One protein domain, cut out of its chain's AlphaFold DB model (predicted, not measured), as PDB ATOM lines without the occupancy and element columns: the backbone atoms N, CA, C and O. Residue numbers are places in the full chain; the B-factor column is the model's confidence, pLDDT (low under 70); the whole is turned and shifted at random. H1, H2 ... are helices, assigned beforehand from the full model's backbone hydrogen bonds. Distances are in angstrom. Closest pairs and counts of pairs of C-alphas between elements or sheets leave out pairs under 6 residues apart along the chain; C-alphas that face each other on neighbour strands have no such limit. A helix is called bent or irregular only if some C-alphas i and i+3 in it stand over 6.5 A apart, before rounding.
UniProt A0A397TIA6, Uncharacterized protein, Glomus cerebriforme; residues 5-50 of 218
ATOM      1  N   GLU A   5      38.228  36.243 237.404       80.19
ATOM      2  CA  GLU A   5      38.658  36.503 238.787       80.19
ATOM      3  C   GLU A   5      37.476  36.724 239.743       80.19
ATOM      4  O   GLU A   5      37.467  36.213 240.866       80.19
ATOM      5  N   LEU A   6      36.450  37.446 239.285       79.44
ATOM      6  CA  LEU A   6      35.253  37.719 240.077       79.44
ATOM      7  C   LEU A   6      34.390  36.459 240.205       79.44
ATOM      8  O   LEU A   6      33.884  36.160 241.284       79.44
ATOM      9  N   VAL A   7      34.269  35.689 239.116       78.19
ATOM     10  CA  VAL A   7      33.592  34.384 239.123       78.19
ATOM     11  C   VAL A   7      34.311  33.427 240.073       78.19
ATOM     12  O   VAL A   7      33.662  32.800 240.902       78.19
ATOM     13  N   LEU A   8      35.642  33.356 240.025       77.56
ATOM     14  CA  LEU A   8      36.432  32.521 240.926       77.56
ATOM     15  C   LEU A   8      36.228  32.901 242.398       77.56
ATOM     16  O   LEU A   8      36.113  32.002 243.227       77.56
ATOM     17  N   SER A   9      36.171  34.195 242.731       78.69
ATOM     18  CA  SER A   9      35.895  34.654 244.102       78.69
ATOM     19  C   SER A   9      34.514  34.201 244.573       78.69
ATOM     20  O   SER A   9      34.409  33.553 245.608       78.69
ATOM     21  N   ILE A  10      33.475  34.459 243.770       76.81
ATOM     22  CA  ILE A  10      32.091  34.066 244.076       76.81
ATOM     23  C   ILE A  10      31.990  32.551 244.274       76.81
ATOM     24  O   ILE A  10      31.334  32.075 245.198       76.81
ATOM     25  N   LEU A  11      32.640  31.783 243.399       74.56
ATOM     26  CA  LEU A  11      32.594  30.330 243.443       74.56
ATOM     27  C   LEU A  11      33.387  29.744 244.612       74.56
ATOM     28  O   LEU A  11      32.931  28.759 245.178       74.56
ATOM     29  N   LYS A  12      34.533  30.323 244.991       72.69
ATOM     30  CA  LYS A  12      35.274  29.905 246.192       72.69
ATOM     31  C   LYS A  12      34.447  30.124 247.449       72.69
ATOM     32  O   LYS A  12      34.287  29.181 248.214       72.69
ATOM     33  N   ASP A  13      33.860  31.313 247.585       71.12
ATOM     34  CA  ASP A  13      32.981  31.620 248.710       71.12
ATOM     35  C   ASP A  13      31.830  30.611 248.757       71.12
ATOM     36  O   ASP A  13      31.591  30.002 249.791       71.12
ATOM     37  N   LEU A  14      31.181  30.331 247.620       66.25
ATOM     38  CA  LEU A  14      30.144  29.300 247.528       66.25
ATOM     39  C   LEU A  14      30.649  27.911 247.941       66.25
ATOM     40  O   LEU A  14      29.959  27.243 248.699       66.25
ATOM     41  N   VAL A  15      31.811  27.456 247.478       63.53
ATOM     42  CA  VAL A  15      32.359  26.125 247.818       63.53
ATOM     43  C   VAL A  15      32.634  25.996 249.310       63.53
ATOM     44  O   VAL A  15      32.368  24.942 249.882       63.53
ATOM     45  N   ASP A  16      33.119  27.064 249.941       57.62
ATOM     46  CA  ASP A  16      33.436  27.070 251.367       57.62
ATOM     47  C   ASP A  16      32.171  27.016 252.247       57.62
ATOM     48  O   ASP A  16      32.231  26.509 253.368       57.62
ATOM     49  N   VAL A  17      31.011  27.479 251.747       47.19
ATOM     50  CA  VAL A  17      29.727  27.447 252.485       47.19
ATOM     51  C   VAL A  17      28.718  26.402 251.987       47.19
ATOM     52  O   VAL A  17      27.666  26.237 252.607       47.19
ATOM     53  N   THR A  18      28.979  25.701 250.881       49.25
ATOM     54  CA  THR A  18      27.995  24.800 250.248       49.25
ATOM     55  C   THR A  18      28.506  23.373 250.087       49.25
ATOM     56  O   THR A  18      29.696  23.107 249.954       49.25
ATOM     57  N   SER A  19      27.580  22.409 250.089       53.75
ATOM     58  CA  SER A  19      27.903  21.021 249.755       53.75
ATOM     59  C   SER A  19      28.225  20.882 248.264       53.75
ATOM     60  O   SER A  19      27.672  21.599 247.426       53.75
ATOM     61  N   PHE A  20      29.053  19.900 247.891       55.84
ATOM     62  CA  PHE A  20      29.431  19.683 246.484       55.84
ATOM     63  C   PHE A  20      28.232  19.388 245.563       55.84
ATOM     64  O   PHE A  20      28.319  19.585 244.352       55.84
ATOM     65  N   LYS A  21      27.070  19.027 246.119       53.09
ATOM     66  CA  LYS A  21      25.794  18.952 245.392       53.09
ATOM     67  C   LYS A  21      25.493  20.235 244.606       53.09
ATOM     68  O   LYS A  21      25.002  20.169 243.481       53.09
ATOM     69  N   TYR A  22      25.799  21.400 245.177       59.28
ATOM     70  CA  TYR A  22      25.597  22.687 244.514       59.28
ATOM     71  C   TYR A  22      26.623  22.930 243.404       59.28
ATOM     72  O   TYR A  22      26.281  23.532 242.388       59.28
ATOM     73  N   MET A  23      27.831  22.373 243.520       62.97
ATOM     74  CA  MET A  23      28.867  22.483 242.489       62.97
ATOM     75  C   MET A  23      28.439  21.863 241.159       62.97
ATOM     76  O   MET A  23      28.683  22.460 240.111       62.97
ATOM     77  N   ASN A  24      27.737  20.726 241.171       59.62
ATOM     78  CA  ASN A  24      27.211  20.127 239.940       59.62
ATOM     79  C   ASN A  24      26.162  21.016 239.252       59.62
ATOM     80  O   ASN A  24      26.189  21.150 238.029       59.62
ATOM     81  N   SER A  25      25.307  21.699 240.015       65.62
ATOM     82  CA  SER A  25      24.358  22.681 239.467       65.62
ATOM     83  C   SER A  25      25.056  23.925 238.913       65.62
ATOM     84  O   SER A  25      24.645  24.465 237.895       65.62
ATOM     85  N   ILE A  26      26.143  24.379 239.541       69.69
ATOM     86  CA  ILE A  26      26.907  25.542 239.070       69.69
ATOM     87  C   ILE A  26      27.645  25.213 237.755       69.69
ATOM     88  O   ILE A  26      27.741  26.056 236.861       69.69
ATOM     89  N   ARG A  27      28.110  23.969 237.576       67.56
ATOM     90  CA  ARG A  27      28.781  23.517 236.342       67.56
ATOM     91  C   ARG A  27      27.897  23.584 235.097       67.56
ATOM     92  O   ARG A  27      28.430  23.686 233.994       67.56
ATOM     93  N   THR A  28      26.574  23.544 235.242       70.12
ATOM     94  CA  THR A  28      25.646  23.617 234.101       70.12
ATOM     95  C   THR A  28      25.299  25.052 233.698       70.12
ATOM     96  O   THR A  28      24.739  25.252 232.622       70.12
ATOM     97  N   VAL A  29      25.685  26.057 234.497       75.94
ATOM     98  CA  VAL A  29      25.351  27.474 234.268       75.94
ATOM     99  C   VAL A  29      26.007  28.021 232.999       75.94
ATOM    100  O   VAL A  29      25.358  28.698 232.205       75.94
ATOM    101  N   SER A  30      27.300  27.754 232.782       79.06
ATOM    102  CA  SER A  30      27.982  28.141 231.541       79.06
ATOM    103  C   SER A  30      29.284  27.367 231.313       79.06
ATOM    104  O   SER A  30      29.902  26.865 232.250       79.06
ATOM    105  N   ARG A  31      29.757  27.332 230.057       75.81
ATOM    106  CA  ARG A  31      31.055  26.720 229.701       75.81
ATOM    107  C   ARG A  31      32.244  27.402 230.386       75.81
ATOM    108  O   ARG A  31      33.177  26.710 230.775       75.81
ATOM    109  N   SER A  32      32.203  28.729 230.535       78.94
ATOM    110  CA  SER A  32      33.253  29.502 231.221       78.94
ATOM    111  C   SER A  32      33.312  29.128 232.706       78.94
ATOM    112  O   SER A  32      34.374  28.763 233.202       78.94
ATOM    113  N   TRP A  33      32.159  29.072 233.379       77.81
ATOM    114  CA  TRP A  33      32.080  28.711 234.797       77.81
ATOM    115  C   TRP A  33      32.501  27.263 235.039       77.81
ATOM    116  O   TRP A  33      33.292  26.994 235.936       77.81
ATOM    117  N   ASN A  34      32.052  26.332 234.192       75.31
ATOM    118  CA  ASN A  34      32.502  24.942 234.253       75.31
ATOM    119  C   ASN A  34      34.028  24.831 234.080       75.31
ATOM    120  O   ASN A  34      34.661  24.036 234.767       75.31
ATOM    121  N   GLY A  35      34.624  25.651 233.206       75.00
ATOM    122  CA  GLY A  35      36.075  25.729 233.023       75.00
ATOM    123  C   GLY A  35      36.815  26.145 234.296       75.00
ATOM    124  O   GLY A  35      37.756  25.458 234.688       75.00
ATOM    125  N   ILE A  36      36.357  27.208 234.962       76.44
ATOM    126  CA  ILE A  36      36.929  27.706 236.228       76.44
ATOM    127  C   ILE A  36      36.775  26.657 237.342       76.44
ATOM    128  O   ILE A  36      37.716  26.362 238.072       76.44
ATOM    129  N   ILE A  37      35.608  26.014 237.439       74.44
ATOM    130  CA  ILE A  37      35.339  24.980 238.450       74.44
ATOM    131  C   ILE A  37      36.271  23.776 238.289       74.44
ATOM    132  O   ILE A  37      36.849  23.301 239.268       74.44
ATOM    133  N   ILE A  38      36.421  23.288 237.056       71.12
ATOM    134  CA  ILE A  38      37.245  22.122 236.713       71.12
ATOM    135  C   ILE A  38      38.736  22.403 236.913       71.12
ATOM    136  O   ILE A  38      39.466  21.491 237.297       71.12
ATOM    137  N   LYS A  39      39.194  23.632 236.652       72.38
ATOM    138  CA  LYS A  39      40.623  23.979 236.685       72.38
ATOM    139  C   LYS A  39      41.100  24.501 238.035       72.38
ATOM    140  O   LYS A  39      42.189  24.133 238.464       72.38
ATOM    141  N   ASP A  40      40.303  25.327 238.707       73.38
ATOM    142  CA  ASP A  40      40.800  26.152 239.815       73.38
ATOM    143  C   ASP A  40      40.220  25.780 241.182       73.38
ATOM    144  O   ASP A  40      40.822  26.103 242.212       73.38
ATOM    145  N   ILE A  41      39.071  25.097 241.197       73.00
ATOM    146  CA  ILE A  41      38.307  24.815 242.418       73.00
ATOM    147  C   ILE A  41      38.343  23.326 242.759       73.00
ATOM    148  O   ILE A  41      38.950  22.945 243.761       73.00
ATOM    149  N   LEU A  42      37.750  22.475 241.911       73.62
ATOM    150  CA  LEU A  42      37.656  21.032 242.155       73.62
ATOM    151  C   LEU A  42      39.019  20.389 242.440       73.62
ATOM    152  O   LEU A  42      39.097  19.624 243.402       73.62
ATOM    153  N   PRO A  43      40.107  20.716 241.710       77.06
ATOM    154  CA  PRO A  43      41.416  20.146 241.996       77.06
ATOM    155  C   PRO A  43      41.894  20.354 243.427       77.06
ATOM    156  O   PRO A  43      42.376  19.409 244.045       77.06
ATOM    157  N   LYS A  44      41.707  21.552 243.987       75.88
ATOM    158  CA  LYS A  44      42.156  21.874 245.347       75.88
ATOM    159  C   LYS A  44      41.317  21.159 246.398       75.88
ATOM    160  O   LYS A  44      41.865  20.569 247.329       75.88
ATOM    161  N   SER A  45      39.997  21.165 246.228       71.62
ATOM    162  CA  SER A  45      39.077  20.487 247.144       71.62
ATOM    163  C   SER A  45      39.301  18.972 247.148       71.62
ATOM    164  O   SER A  45      39.375  18.356 248.210       71.62
ATOM    165  N   ILE A  46      39.480  18.374 245.966       72.94
ATOM    166  CA  ILE A  46      39.765  16.945 245.814       72.94
ATOM    167  C   ILE A  46      41.137  16.603 246.388       72.94
ATOM    168  O   ILE A  46      41.238  15.632 247.125       72.94
ATOM    169  N   GLN A  47      42.181  17.387 246.106       74.94
ATOM    170  CA  GLN A  47      43.509  17.166 246.690       74.94
ATOM    171  C   GLN A  47      43.467  17.165 248.221       74.94
ATOM    172  O   GLN A  47      44.096  16.312 248.841       74.94
ATOM    173  N   SER A  48      42.696  18.074 248.824       71.75
ATOM    174  CA  SER A  48      42.490  18.110 250.275       71.75
ATOM    175  C   SER A  48      41.815  16.835 250.791       71.75
ATOM    176  O   SER A  48      42.281  16.227 251.753       71.75
ATOM    177  N   ILE A  49      40.762  16.374 250.108       68.62
ATOM    178  CA  ILE A  49      40.038  15.151 250.481       68.62
ATOM    179  C   ILE A  49      40.903  13.912 250.300       68.62
ATOM    180  O   ILE A  49      40.866  13.048 251.171       68.62
ATOM    181  N   LEU A  50      41.678  13.853 249.212       69.69
ATOM    182  CA  LEU A  50      42.618  12.779 248.911       69.69
ATOM    183  C   LEU A  50      43.864  12.806 249.826       69.69
ATOM    184  O   LEU A  50      44.597  11.822 249.923       69.69
TER     185      LEU A  50
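Overview. This is residues 5 to 50 of the 218 residues of an uncharacterized protein of Glomus cerebriforme (UniProt A0A397TIA6). What shape does the backbone make? Three helices stand in a triangle: H1 and the shorter H2 run opposite ways at a shallow tilt, the first arm of the bent and longest helix, H3a, makes a corner with H2 and passes steeply tilted near H1, and its second arm, H3b, reaches beyond them and touches neither. What is it built of? The printed part has 46 residues, with three named helices in the order H1, H2, H3 and no named strand, and its class is all helix. How large is it? It is compact, with a radius of gyration of the C-alphas of 9.8 A, and elongated, spanning 27 by 18 by 17 A.

Arrangement. How do the first two helices stand? H1, residues 5 to 17, and H2, residues 20 to 27, are close but not clearly touching, the closest C-alphas, of Val 15 and Met 23, being 7.3 A apart. They run opposite ways at a shallow tilt of 23 degrees. What do they meet next? By its hydrogen bonds H3, residues 31 to 50, was assigned as one helix, but it is bent: C-alphas 39 and 42 are 6.9 A apart, and its arms H3a, residues 31 to 39, and H3b, residues 42 to 50, stand at a shallow tilt of 30 degrees. H1, with residues 7 to 11 alone, only just touches H3a, with 3 pairs of C-alphas within 8 A, the closest being Leu 8 and Ile 36 at 6.7 A, at a steep tilt of 62 degrees. H2 and H3a touch only at the corner, closest at the C-alphas of Arg 27 and Asn 34, 4.5 A apart. Are the backbones in order? Every O i to N i+4 pair is within hydrogen-bond range in H1, H3a and H3b, and 3 of 4 are in H2.

Along the chain. Where does the first helix begin? C-alpha 5 of H1 is at (38.658, 36.503, 238.787), and H1 is 18.7 A long from first to last C-alpha. Where do the others lie? H2 measures 10.9 A, H3a 12.2 A and H3b 11.8 A, and H3b ends with C-alpha 50 at (42.618, 12.779, 248.911).

Size, cuts and confidence. How far does it reach? The two C-alphas farthest apart, of Leu 6 and Leu 50, are 27.5 A apart. Is anything cut or long? The printed part has no cut, and the links H1 to H2 and H2 to H3 are tight. Where is confidence low? The mean pLDDT of the printed part is 70.1, and residues 14 to 27 and 49 to 50 are under 70.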